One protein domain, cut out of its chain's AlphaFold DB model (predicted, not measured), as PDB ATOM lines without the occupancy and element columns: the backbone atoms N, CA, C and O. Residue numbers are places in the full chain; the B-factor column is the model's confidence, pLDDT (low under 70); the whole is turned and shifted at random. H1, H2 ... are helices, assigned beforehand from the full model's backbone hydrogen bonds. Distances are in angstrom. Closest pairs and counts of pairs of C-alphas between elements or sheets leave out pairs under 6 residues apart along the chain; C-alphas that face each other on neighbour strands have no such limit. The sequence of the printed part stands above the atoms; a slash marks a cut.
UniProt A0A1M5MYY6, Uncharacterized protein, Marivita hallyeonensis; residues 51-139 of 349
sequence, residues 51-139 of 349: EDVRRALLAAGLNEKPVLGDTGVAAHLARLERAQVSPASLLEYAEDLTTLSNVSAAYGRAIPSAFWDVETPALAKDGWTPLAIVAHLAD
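Overview. This is residues 51 to 139 of the 349 residues of an uncharacterized protein of Marivita hallyeonensis (UniProt A0A1M5MYY6). One long helix, H3, forms the spine of this domain, with H1 packed alongside its residues 87 to 94, H6 crossing it on roughly the opposite side from H1, and the short H4 packed on its residues 97 to 101. H2 folds back beside H1 as the second half of a helical hairpin, and the small H5 lies away from the other helices at the tip of a loop between H4 and H6. The printed part has 89 residues with six named helices, H1 to H6 in that order along the chain, and no named strand; its class is all helix. It is compact, with a radius of gyration of the C-alphas of 12.4 A, and its C-alphas span 39 by 31 by 25 A along their three main axes.

Arrangement. H1, residues 51 to 59, is followed by a long link to H2, residues 72 to 81. H1 and H2 touch, closest at the C-alphas of Leu 57 and Val 73, 6.4 A apart; they are a helical hairpin at a shallow tilt of 24 degrees, opposite ways. A tight link leads to H3, residues 87 to 105, the hub, which touches three other helices. H2 and H3 are close but not clearly touching, with the C-alphas of Leu 80 and Pro 87 the closest at 6.8 A. H1 touches residues 87 to 94 of H3 alone, at a shallow tilt of 13 degrees, the same way; their closest C-alphas, of Leu 57 and Ala 94, are 5.2 A apart. H4, residues 113 to 116, touches residues 97 to 101 of H3 alone, with the closest C-alphas those of Leu 97 and Ser 113, 6.1 A apart. H5, residues 121 to 125, touches no helix. H6, residues 130 to 138, touches H3 at a steep tilt of 48 degrees, the same way, with the C-alphas of Asp 96 and Ala 138 the closest at 5.5 A. H6 and H4 only just touch, with 3 pairs of C-alphas within 8 A, the closest those of Trp 116 and Pro 130 at 6.2 A. H1 and H6 are apart. In H1, H2, H3, H5 and H6 every O i to N i+4 pair is within hydrogen-bond range; H4 is too short for such a pair, and its one O i to N i+3 pair is within range.

Along the chain. H1 runs from Glu 51, C-alpha at (156.658, 23.084, 86.774), to Ala 59 over 12.0 A. H2 runs from Gly 72 to Glu 81 over 14.8 A. H3, the longest helix with 19 residues, runs from Pro 87, C-alpha at (152.391, 23.014, 96.012), to Ala 105 over 27.0 A. H4, Ser 113 to Trp 116, measures 5.7 A, and H5, Pro 121 to Lys 125, measures 6.0 A. H6 runs from Pro 130 to Ala 138, C-alpha at (139.939, 8.866, 96.941), over 12.1 A.

Size, cuts and confidence. The two C-alphas farthest apart are those of Arg 82 and Gly 108, at 38.9 A, while those of Glu 51 and Asp 139, the first and last printed, are 26.9 A apart. The printed part has no cut. The link from H1 to H2 is long, 12 residues; the link from H3 to H4 is short, and those from H2 to H3, H4 to H5 and H5 to H6 are tight. The mean pLDDT of the printed part is 92.0; residue 126 alone is under 70, and H5 has a mean of 75.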
ATOM      1  N   GLU A  51     156.561  24.022  87.897       97.12
ATOM      2  CA  GLU A  51     156.658  23.084  86.774       97.12
ATOM      3  C   GLU A  51     156.449  21.628  87.215       97.12
ATOM      4  O   GLU A  51     155.832  20.852  86.484       97.12
ATOM      5  N   ASP A  52     156.893  21.256  88.420       97.19
ATOM      6  CA  ASP A  52     156.608  19.928  88.980       97.19
ATOM      7  C   ASP A  52     155.101  19.752  89.210       97.19
ATOM      8  O   ASP A  52     154.525  18.741  88.806       97.19
ATOM      9  N   VAL A  53     154.447  20.775  89.773       97.75
ATOM     10  CA  VAL A  53     152.987  20.808  89.959       97.75
ATOM     11  C   VAL A  53     152.260  20.735  88.615       97.75
ATOM     12  O   VAL A  53     151.352  19.924  88.448       97.75
ATOM     13  N   ARG A  54     152.677  21.541  87.628       98.38
ATOM     14  CA  ARG A  54     152.102  21.533  86.276       98.38
ATOM     15  C   ARG A  54     152.169  20.140  85.655       98.38
ATOM     16  O   ARG A  54     151.159  19.636  85.163       98.38
ATOM     17  N   ARG A  55     153.346  19.507  85.695       98.44
ATOM     18  CA  ARG A  55     153.565  18.164  85.145       98.44
ATOM     19  C   ARG A  55     152.682  17.127  85.830       98.44
ATOM     20  O   ARG A  55     152.096  16.304  85.134       98.44
ATOM     21  N   ALA A  56     152.570  17.179  87.156       98.31
ATOM     22  CA  ALA A  56     151.737  16.255  87.919       98.31
ATOM     23  C   ALA A  56     150.248  16.392  87.561       98.31
ATOM     24  O   ALA A  56     149.599  15.393  87.269       98.31
ATOM     25  N   LEU A  57     149.718  17.620  87.502       98.44
ATOM     26  CA  LEU A  57     148.310  17.861  87.170       98.44
ATOM     27  C   LEU A  57     147.961  17.440  85.731       98.44
ATOM     28  O   LEU A  57     146.902  16.856  85.498       98.44
ATOM     29  N   LEU A  58     148.858  17.688  84.769       98.44
ATOM     30  CA  LEU A  58     148.696  17.207  83.391       98.44
ATOM     31  C   LEU A  58     148.761  15.679  83.313       98.44
ATOM     32  O   LEU A  58     147.942  15.066  82.631       98.44
ATOM     33  N   ALA A  59     149.705  15.055  84.021       98.19
ATOM     34  CA  ALA A  59     149.824  13.599  84.078       98.19
ATOM     35  C   ALA A  59     148.593  12.944  84.727       98.19
ATOM     36  O   ALA A  59     148.180  11.869  84.301       98.19
ATOM     37  N   ALA A  60     147.968  13.623  85.692       98.12
ATOM     38  CA  ALA A  60     146.705  13.216  86.293       98.12
ATOM     39  C   ALA A  60     145.493  13.407  85.361       98.12
ATOM     40  O   ALA A  60     144.387  13.027  85.731       98.12
ATOM     41  N   GLY A  61     145.669  13.971  84.160       97.25
ATOM     42  CA  GLY A  61     144.626  14.084  83.138       97.25
ATOM     43  C   GLY A  61     143.815  15.381  83.169       97.25
ATOM     44  O   GLY A  61     142.732  15.418  82.584       97.25
ATOM     45  N   LEU A  62     144.287  16.435  83.847       97.56
ATOM     46  CA  LEU A  62     143.664  17.758  83.741       97.56
ATOM     47  C   LEU A  62     144.012  18.444  82.416       97.56
ATOM     48  O   LEU A  62     145.089  18.259  81.851       97.56
ATOM     49  N   ASN A  63     143.102  19.298  81.952       95.69
ATOM     50  CA  ASN A  63     143.318  20.114  80.764       95.69
ATOM     51  C   ASN A  63     144.287  21.268  81.058       95.69
ATOM     52  O   ASN A  63     144.199  21.908  82.105       95.69
ATOM     53  N   GLU A  64     145.162  21.609  80.106       96.19
ATOM     54  CA  GLU A  64     146.049  22.782  80.232       96.19
ATOM     55  C   GLU A  64     145.240  24.070  80.478       96.19
ATOM     56  O   GLU A  64     145.605  24.908  81.305       96.19
ATOM     57  N   LYS A  65     144.117  24.209  79.762       92.25
ATOM     58  CA  LYS A  65     143.174  25.329  79.838       92.25
ATOM     59  C   LYS A  65     141.771  24.822  80.171       92.25
ATOM     60  O   LYS A  65     141.473  23.688  79.804       92.25
ATOM     61  N   PRO A  66     140.904  25.674  80.746       87.75
ATOM     62  CA  PRO A  66     139.526  25.314  81.036       87.75
ATOM     63  C   PRO A  66     138.751  24.727  79.845       87.75
ATOM     64  O   PRO A  66     138.714  25.328  78.767       87.75
ATOM     65  N   VAL A  67     138.066  23.605  80.063       84.50
ATOM     66  CA  VAL A  67     137.125  22.932  79.161       84.50
ATOM     67  C   VAL A  67     135.825  22.666  79.923       84.50
ATOM     68  O   VAL A  67     135.821  22.137  81.031       84.50
ATOM     69  N   LEU A  68     134.688  23.057  79.335       84.38
ATOM     70  CA  LEU A  68     133.352  22.894  79.939       84.38
ATOM     71  C   LEU A  68     133.215  23.501  81.353       84.38
ATOM     72  O   LEU A  68     132.352  23.100  82.130       84.38
ATOM     73  N   GLY A  69     134.041  24.498  81.679       82.62
ATOM     74  CA  GLY A  69     134.018  25.179  82.972       82.62
ATOM     75  C   GLY A  69     134.764  24.454  84.092       82.62
ATOM     76  O   GLY A  69     134.525  24.783  85.250       82.62
ATOM     77  N   ASP A  70     135.638  23.489  83.778       88.62
ATOM     78  CA  ASP A  70     136.653  23.046  84.740       88.62
ATOM     79  C   ASP A  70     137.680  24.152  85.051       88.62
ATOM     80  O   ASP A  70     137.714  25.214  84.419       88.62
ATOM     81  N   THR A  71     138.478  23.933  86.095       90.62
ATOM     82  CA  THR A  71     139.492  24.892  86.545       90.62
ATOM     83  C   THR A  71     140.692  24.863  85.601       90.62
ATOM     84  O   THR A  71     141.161  25.914  85.159       90.62
ATOM     85  N   GLY A  72     141.168  23.668  85.251       93.88
ATOM     86  CA  GLY A  72     142.323  23.467  84.387       93.88
ATOM     87  C   GLY A  72     143.649  23.837  85.062       93.88
ATOM     88  O   GLY A  72     143.716  24.548  86.070       93.88
ATOM     89  N   VAL A  73     144.750  23.362  84.483       97.75
ATOM     90  CA  VAL A  73     146.092  23.492  85.070       97.75
ATOM     91  C   VAL A  73     146.520  24.953  85.196       97.75
ATOM     92  O   VAL A  73     146.995  25.361  86.255       97.75
ATOM     93  N   ALA A  74     146.292  25.775  84.166       95.94
ATOM     94  CA  ALA A  74     146.672  27.189  84.192       95.94
ATOM     95  C   ALA A  74     146.039  27.966  85.363       95.94
ATOM     96  O   ALA A  74     146.695  28.816  85.969       95.94
ATOM     97  N   ALA A  75     144.783  27.674  85.723       95.00
ATOM     98  CA  ALA A  75     144.126  28.365  86.829       95.00
ATOM     99  C   ALA A  75     144.619  27.872  88.198       95.00
ATOM    100  O   ALA A  75     144.767  28.689  89.108       95.00
ATOM    101  N   HIS A  76     144.935  26.579  88.346       96.75
ATOM    102  CA  HIS A  76     145.576  26.057  89.559       96.75
ATOM    103  C   HIS A  76     146.958  26.670  89.789       96.75
ATOM    104  O   HIS A  76     147.258  27.088  90.907       96.75
ATOM    105  N   LEU A  77     147.765  26.831  88.737       97.50
ATOM    106  CA  LEU A  77     149.056  27.523  88.836       97.50
ATOM    107  C   LEU A  77     148.883  28.998  89.227       97.50
ATOM    108  O   LEU A  77     149.583  29.486  90.109       97.50
ATOM    109  N   ALA A  78     147.882  29.689  88.681       96.25
ATOM    110  CA  ALA A  78     147.577  31.060  89.093       96.25
ATOM    111  C   ALA A  78     147.087  31.163  90.555       96.25
ATOM    112  O   ALA A  78     147.233  32.214  91.184       96.25
ATOM    113  N   ARG A  79     146.455  30.116  91.110       95.12
ATOM    114  CA  ARG A  79     146.096  30.035  92.543       95.12
ATOM    115  C   ARG A  79     147.336  29.792  93.405       95.12
ATOM    116  O   ARG A  79     147.458  30.399  94.468       95.12
ATOM    117  N   LEU A  80     148.255  28.955  92.925       95.12
ATOM    118  CA  LEU A  80     149.540  28.686  93.563       95.12
ATOM    119  C   LEU A  80     150.397  29.959  93.665       95.12
ATOM    120  O   LEU A  80     150.871  30.291  94.747       95.12
ATOM    121  N   GLU A  81     150.527  30.721  92.576       96.44
ATOM    122  CA  GLU A  81     151.252  32.004  92.545       96.44
ATOM    123  C   GLU A  81     150.686  33.029  93.537       96.44
ATOM    124  O   GLU A  81     151.424  33.816  94.128       96.44
ATOM    125  N   ARG A  82     149.366  32.999  93.753       96.94
ATOM    126  CA  ARG A  82     148.658  33.860  94.712       96.94
ATOM    127  C   ARG A  82     148.652  33.314  96.143       96.94
ATOM    128  O   ARG A  82     147.961  33.880  96.986       96.94
ATOM    129  N   ALA A  83     149.379  32.229  96.414       93.88
ATOM    130  CA  ALA A  83     149.413  31.536  97.703       93.88
ATOM    131  C   ALA A  83     148.020  31.129  98.233       93.88
ATOM    132  O   ALA A  83     147.807  31.035  99.440       93.88
ATOM    133  N   GLN A  84     147.061  30.890  97.332       93.06
ATOM    134  CA  GLN A  84     145.710  30.431  97.683       93.06
ATOM    135  C   GLN A  84     145.659  28.914  97.901       93.06
ATOM    136  O   GLN A  84     144.776  28.416  98.591       93.06
ATOM    137  N   VAL A  85     146.609  28.188  97.309       93.25
ATOM    138  CA  VAL A  85     146.835  26.747  97.470       93.25
ATOM    139  C   VAL A  85     148.340  26.498  97.568       93.25
ATOM    140  O   VAL A  85     149.127  27.261  97.006       93.25
ATOM    141  N   SER A  86     148.756  25.456  98.288       93.88
ATOM    142  CA  SER A  86     150.172  25.084  98.404       93.88
ATOM    143  C   SER A  86     150.595  24.133  97.269       93.88
ATOM    144  O   SER A  86     149.740  23.431  96.718       93.88
ATOM    145  N   PRO A  87     151.902  24.039  96.935       95.06
ATOM    146  CA  PRO A  87     152.391  23.014  96.012       95.06
ATOM    147  C   PRO A  87     152.015  21.601  96.473       95.06
ATOM    148  O   PRO A  87     151.550  20.795  95.675       95.06
ATOM    149  N   ALA A  88     152.162  21.322  97.774       94.00
ATOM    150  CA  ALA A  88     151.849  20.022  98.360       94.00
ATOM    151  C   ALA A  88     150.371  19.641  98.169       94.00
ATOM    152  O   ALA A  88     150.092  18.519  97.762       94.00
ATOM    153  N   SER A  89     149.433  20.576  98.368       94.19
ATOM    154  CA  SER A  89     148.003  20.318  98.139       94.19
ATOM    155  C   SER A  89     147.669  20.017  96.676       94.19
ATOM    156  O   SER A  89     146.784  19.208  96.418       94.19
ATOM    157  N   LEU A  90     148.353  20.644  95.713       96.50
ATOM    158  CA  LEU A  90     148.127  20.361  94.290       96.50
ATOM    159  C   LEU A  90     148.768  19.040  93.838       96.50
ATOM    160  O   LEU A  90     148.225  18.382  92.956       96.50
ATOM    161  N   LEU A  91     149.891  18.641  94.441       96.94
ATOM    162  CA  LEU A  91     150.487  17.324  94.201       96.94
ATOM    163  C   LEU A  91     149.615  16.199  94.773       96.94
ATOM    164  O   LEU A  91     149.326  15.248  94.058       96.94
ATOM    165  N   GLU A  92     149.124  16.351  96.006       95.75
ATOM    166  CA  GLU A  92     148.173  15.412  96.622       95.75
ATOM    167  C   GLU A  92     146.890  15.301  95.784       95.75
ATOM    168  O   GLU A  92     146.437  14.205  95.471       95.75
ATOM    169  N   TYR A  93     146.362  16.431  95.304       97.06
ATOM    170  CA  TYR A  93     145.219  16.440  94.394       97.06
ATOM    171  C   TYR A  93     145.478  15.659  93.093       97.06
ATOM    172  O   TYR A  93     144.605  14.921  92.638       97.06
ATOM    173  N   ALA A  94     146.669  15.775  92.496       98.44
ATOM    174  CA  ALA A  94     147.041  15.014  91.300       98.44
ATOM    175  C   ALA A  94     147.127  13.494  91.565       98.44
ATOM    176  O   ALA A  94     146.725  12.684  90.720       98.44
ATOM    177  N   GLU A  95     147.629  13.099  92.735       98.12
ATOM    178  CA  GLU A  95     147.670  11.700  93.182       98.12
ATOM    179  C   GLU A  95     146.260  11.143  93.425       98.12
ATOM    180  O   GLU A  95     145.930  10.047  92.957       98.12
ATOM    181  N   ASP A  96     145.397  11.912  94.089       97.56
ATOM    182  CA  ASP A  96     144.009  11.529  94.333       97.56
ATOM    183  C   ASP A  96     143.228  11.418  93.009       97.56
ATOM    184  O   ASP A  96     142.526  10.430  92.796       97.56
ATOM    185  N   LEU A  97     143.410  12.347  92.059       98.38
ATOM    186  CA  LEU A  97     142.829  12.248  90.709       98.38
ATOM    187  C   LEU A  97     143.273  10.971  89.985       98.38
ATOM    188  O   LEU A  97     142.452  10.274  89.384       98.38
ATOM    189  N   THR A  98     144.561  10.635  90.076       98.25
ATOM    190  CA  THR A  98     145.111   9.397  89.508       98.25
ATOM    191  C   THR A  98     144.480   8.169  90.171       98.25
ATOM    192  O   THR A  98     144.128   7.204  89.492       98.25
ATOM    193  N   THR A  99     144.264   8.217  91.487       97.75
ATOM    194  CA  THR A  99     143.554   7.171  92.236       97.75
ATOM    195  C   THR A  99     142.120   7.001  91.732       97.75
ATOM    196  O   THR A  99     141.712   5.874  91.444       97.75
ATOM    197  N   LEU A 100     141.360   8.091  91.567       96.94
ATOM    198  CA  LEU A 100     139.995   8.035  91.026       96.94
ATOM    199  C   LEU A 100     139.964   7.461  89.601       96.94
ATOM    200  O   LEU A 100     139.120   6.614  89.288       96.94
ATOM    201  N   SER A 101     140.898   7.891  88.749       97.94
ATOM    202  CA  SER A 101     141.033   7.406  87.371       97.94
ATOM    203  C   SER A 101     141.313   5.901  87.330       97.94
ATOM    204  O   SER A 101     140.609   5.162  86.646       97.94
ATOM    205  N   ASN A 102     142.252   5.411  88.145       97.94
ATOM    206  CA  ASN A 102     142.582   3.987  88.221       97.94
ATOM    207  C   ASN A 102     141.410   3.136  88.731       97.94
ATOM    208  O   ASN A 102     141.131   2.076  88.169       97.94
ATOM    209  N   VAL A 103     140.706   3.594  89.774       96.25
ATOM    210  CA  VAL A 103     139.539   2.866  90.300       96.25
ATOM    211  C   VAL A 103     138.419   2.807  89.268       96.25
ATOM    212  O   VAL A 103     137.859   1.738  89.044       96.25
ATOM    213  N   SER A 104     138.106   3.923  88.609       97.56
ATOM    214  CA  SER A 104     137.057   3.937  87.585       97.56
ATOM    215  C   SER A 104     137.435   3.114  86.346       97.56
ATOM    216  O   SER A 104     136.611   2.356  85.837       97.56
ATOM    217  N   ALA A 105     138.702   3.155  85.920       97.94
ATOM    218  CA  ALA A 105     139.215   2.337  84.820       97.94
ATOM    219  C   ALA A 105     139.039   0.829  85.057       97.94
ATOM    220  O   ALA A 105     138.782   0.096  84.103       97.94
ATOM    221  N   ALA A 106     139.117   0.366  86.310       97.56
ATOM    222  CA  ALA A 106     138.910  -1.041  86.658       97.56
ATOM    223  C   ALA A 106     137.489  -1.550  86.342       97.56
ATOM    224  O   ALA A 106     137.301  -2.754  86.182       97.56
ATOM    225  N   TYR A 107     136.508  -0.652  86.193       96.38
ATOM    226  CA  TYR A 107     135.147  -0.985  85.758       96.38
ATOM    227  C   TYR A 107     134.964  -0.957  84.233       96.38
ATOM    228  O   TYR A 107     133.871  -1.226  83.748       96.38
ATOM    229  N   GLY A 108     136.015  -0.656  83.464       96.25
ATOM    230  CA  GLY A 108     136.015  -0.687  81.997       96.25
ATOM    231  C   GLY A 108     136.139   0.683  81.325       96.25
ATOM    232  O   GLY A 108     136.453   0.749  80.137       96.25
ATOM    233  N   ARG A 109     135.954   1.788  82.062       96.88
ATOM    234  CA  ARG A 109     136.159   3.151  81.546       96.88
ATOM    235  C   ARG A 109     136.528   4.116  82.671       96.88
ATOM    236  O   ARG A 109     135.768   4.287  83.617       96.88
ATOM    237  N   ALA A 110     137.669   4.789  82.529       97.75
ATOM    238  CA  ALA A 110     138.059   5.854  83.448       97.75
ATOM    239  C   ALA A 110     137.091   7.045  83.349       97.75
ATOM    240  O   ALA A 110     136.732   7.469  82.247       97.75
ATOM    241  N   ILE A 111     136.704   7.608  84.493       97.19
ATOM    242  CA  ILE A 111     136.020   8.903  84.550       97.19
ATOM    243  C   ILE A 111     137.072   9.996  84.286       97.19
ATOM    244  O   ILE A 111     138.087  10.015  84.987       97.19
ATOM    245  N   PRO A 112     136.868  10.911  83.317       96.62
ATOM    246  CA  PRO A 112     137.847  11.948  82.996       96.62
ATOM    247  C   PRO A 112     138.174  12.833  84.201       96.62
ATOM    248  O   PRO A 112     137.269  13.349  84.850       96.62
ATOM    249  N   SER A 113     139.453  13.092  84.465       96.69
ATOM    250  CA  SER A 113     139.865  13.884  85.635       96.69
ATOM    251  C   SER A 113     139.287  15.303  85.647       96.69
ATOM    252  O   SER A 113     138.893  15.809  86.696       96.69
ATOM    253  N   ALA A 114     139.142  15.906  84.466       93.44
ATOM    254  CA  ALA A 114     138.503  17.206  84.259       93.44
ATOM    255  C   ALA A 114     137.062  17.295  84.802       93.44
ATOM    256  O   ALA A 114     136.614  18.367  85.204       93.44
ATOM    257  N   PHE A 115     136.329  16.176  84.855       93.00
ATOM    258  CA  PHE A 115     134.967  16.151  85.393       93.00
ATOM    259  C   PHE A 115     134.922  16.528  86.881       93.00
ATOM    260  O   PHE A 115     133.971  17.189  87.316       93.00
ATOM    261  N   TRP A 116     135.950  16.136  87.637       92.19
ATOM    262  CA  TRP A 116     136.074  16.410  89.070       92.19
ATOM    263  C   TRP A 116     136.554  17.831  89.368       92.19
ATOM    264  O   TRP A 116     136.328  18.345  90.461       92.19
ATOM    265  N   ASP A 117     137.186  18.483  88.393       93.12
ATOM    266  CA  ASP A 117     137.933  19.726  88.570       93.12
ATOM    267  C   ASP A 117     137.072  20.991  88.473       93.12
ATOM    268  O   ASP A 117     137.483  22.011  87.913       93.12
ATOM    269  N   VAL A 118     135.839  20.939  88.982       87.19
ATOM    270  CA  VAL A 118     134.876  22.020  88.762       87.19
ATOM    271  C   VAL A 118     134.310  22.586  90.041       87.19
ATOM    272  O   VAL A 118     133.736  21.895  90.877       87.19
ATOM    273  N   GLU A 119     134.404  23.903  90.127       82.62
ATOM    274  CA  GLU A 119     133.882  24.696  91.217       82.62
ATOM    275  C   GLU A 119     132.557  25.339  90.795       82.62
ATOM    276  O   GLU A 119     132.460  25.983  89.751       82.62
ATOM    277  N   THR A 120     131.511  25.153  91.599       77.12
ATOM    278  CA  THR A 120     130.212  25.796  91.367       77.12
ATOM    279  C   THR A 120     129.821  26.635  92.580       77.12
ATOM    280  O   THR A 120     130.245  26.321  93.693       77.12
ATOM    281  N   PRO A 121     128.974  27.669  92.417       76.62
ATOM    282  CA  PRO A 121     128.503  28.457  93.553       76.62
ATOM    283  C   PRO A 121     127.797  27.628  94.635       76.62
ATOM    284  O   PRO A 121     127.875  27.984  95.804       76.62
ATOM    285  N   ALA A 122     127.124  26.535  94.257       70.25
ATOM    286  CA  ALA A 122     126.486  25.624  95.207       70.25
ATOM    287  C   ALA A 122     127.537  24.873  96.039       70.25
ATOM    288  O   ALA A 122     127.502  24.946  97.260       70.25
ATOM    289  N   LEU A 123     128.546  24.288  95.379       72.75
ATOM    290  CA  LEU A 123     129.672  23.636  96.062       72.75
ATOM    291  C   LEU A 123     130.360  24.585  97.043       72.75
ATOM    292  O   LEU A 123     130.537  24.246  98.208       72.75
ATOM    293  N   ALA A 124     130.684  25.794  96.584       77.44
ATOM    294  CA  ALA A 124     131.353  26.792  97.405       77.44
ATOM    295  C   ALA A 124     130.499  27.219  98.611       77.44
ATOM    296  O   ALA A 124     131.024  27.371  99.714       77.44
ATOM    297  N   LYS A 125     129.182  27.386  98.422       75.62
ATOM    298  CA  LYS A 125     128.237  27.698  99.504       75.62
ATOM    299  C   LYS A 125     128.204  26.593 100.566       75.62
ATOM    300  O   LYS A 125     128.100  26.905 101.748       75.62
ATOM    301  N   ASP A 126     128.347  25.343 100.143       65.94
ATOM    302  CA  ASP A 126     128.341  24.170 101.019       65.94
ATOM    303  C   ASP A 126     129.740  23.826 101.564       65.94
ATOM    304  O   ASP A 126     129.920  22.809 102.230       65.94
ATOM    305  N   GLY A 127     130.748  24.668 101.307       75.31
ATOM    306  CA  GLY A 127     132.118  24.480 101.794       75.31
ATOM    307  C   GLY A 127     132.928  23.425 101.036       75.31
ATOM    308  O   GLY A 127     134.003  23.038 101.494       75.31
ATOM    309  N   TRP A 128     132.447  22.969  99.880       79.31
ATOM    310  CA  TRP A 128     133.137  22.007  99.028       79.31
ATOM    311  C   TRP A 128     134.019  22.695  97.984       79.31
ATOM    312  O   TRP A 128     133.610  23.641  97.309       79.31
ATOM    313  N   THR A 129     135.225  22.159  97.801       85.31
ATOM    314  CA  THR A 129     136.141  22.500  96.704       85.31
ATOM    315  C   THR A 129     136.455  21.246  95.886       85.31
ATOM    316  O   THR A 129     136.324  20.141  96.422       85.31
ATOM    317  N   PRO A 130     136.918  21.372  94.626       88.38
ATOM    318  CA  PRO A 130     137.352  20.218  93.835       88.38
ATOM    319  C   PRO A 130     138.380  19.345  94.567       88.38
ATOM    320  O   PRO A 130     138.238  18.126  94.605       88.38
ATOM    321  N   LEU A 131     139.351  19.973  95.242       91.62
ATOM    322  CA  LEU A 131     140.378  19.279  96.023       91.62
ATOM    323  C   LEU A 131     139.757  18.457  97.160       91.62
ATOM    324  O   LEU A 131     140.093  17.290  97.331       91.62
ATOM    325  N   ALA A 132     138.825  19.044  97.919       85.50
ATOM    326  CA  ALA A 132     138.178  18.362  99.040       85.50
ATOM    327  C   ALA A 132     137.284  17.198  98.585       85.50
ATOM    328  O   ALA A 132     137.269  16.148  99.225       85.50
ATOM    329  N   ILE A 133     136.556  17.371  97.477       84.25
ATOM    330  CA  ILE A 133     135.720  16.320  96.887       84.25
ATOM    331  C   ILE A 133     136.592  15.157  96.418       84.25
ATOM    332  O   ILE A 133     136.318  14.009  96.757       84.25
ATOM    333  N   VAL A 134     137.647  15.443  95.653       91.06
ATOM    334  CA  VAL A 134     138.527  14.407  95.102       91.06
ATOM    335  C   VAL A 134     139.249  13.648  96.209       91.06
ATOM    336  O   VAL A 134     139.234  12.419  96.191       91.06
ATOM    337  N   ALA A 135     139.756  14.344  97.229       87.12
ATOM    338  CA  ALA A 135     140.346  13.702  98.401       87.12
ATOM    339  C   ALA A 135     139.336  12.813  99.148       87.12
ATOM    340  O   ALA A 135     139.660  11.696  99.553       87.12
ATOM    341  N   HIS A 136     138.088  13.271  99.302       82.06
ATOM    342  CA  HIS A 136     137.031  12.482  99.935       82.06
ATOM    343  C   HIS A 136     136.695  11.207  99.150       82.06
ATOM    344  O   HIS A 136     136.522  10.144  99.745       82.06
ATOM    345  N   LEU A 137     136.616  11.299  97.821       84.69
ATOM    346  CA  LEU A 137     136.324  10.164  96.943       84.69
ATOM    347  C   LEU A 137     137.505   9.196  96.799       84.69
ATOM    348  O   LEU A 137     137.296   8.010  96.530       84.69
ATOM    349  N   ALA A 138     138.735   9.686  96.967       89.38
ATOM    350  CA  ALA A 138     139.939   8.866  96.941       89.38
ATOM    351  C   ALA A 138     140.094   8.025  98.221       89.38
ATOM    352  O   ALA A 138     140.696   6.947  98.167       89.38
ATOM    353  N   ASP A 139     139.509   8.477  99.335       83.19
ATOM    354  CA  ASP A 139     139.459   7.775 100.619       83.19
ATOM    355  C   ASP A 139     138.488   6.572 100.617       83.19
ATOM    356  O   ASP A 139     137.542   6.483  99.830       83.19
TER     357      ASP A 139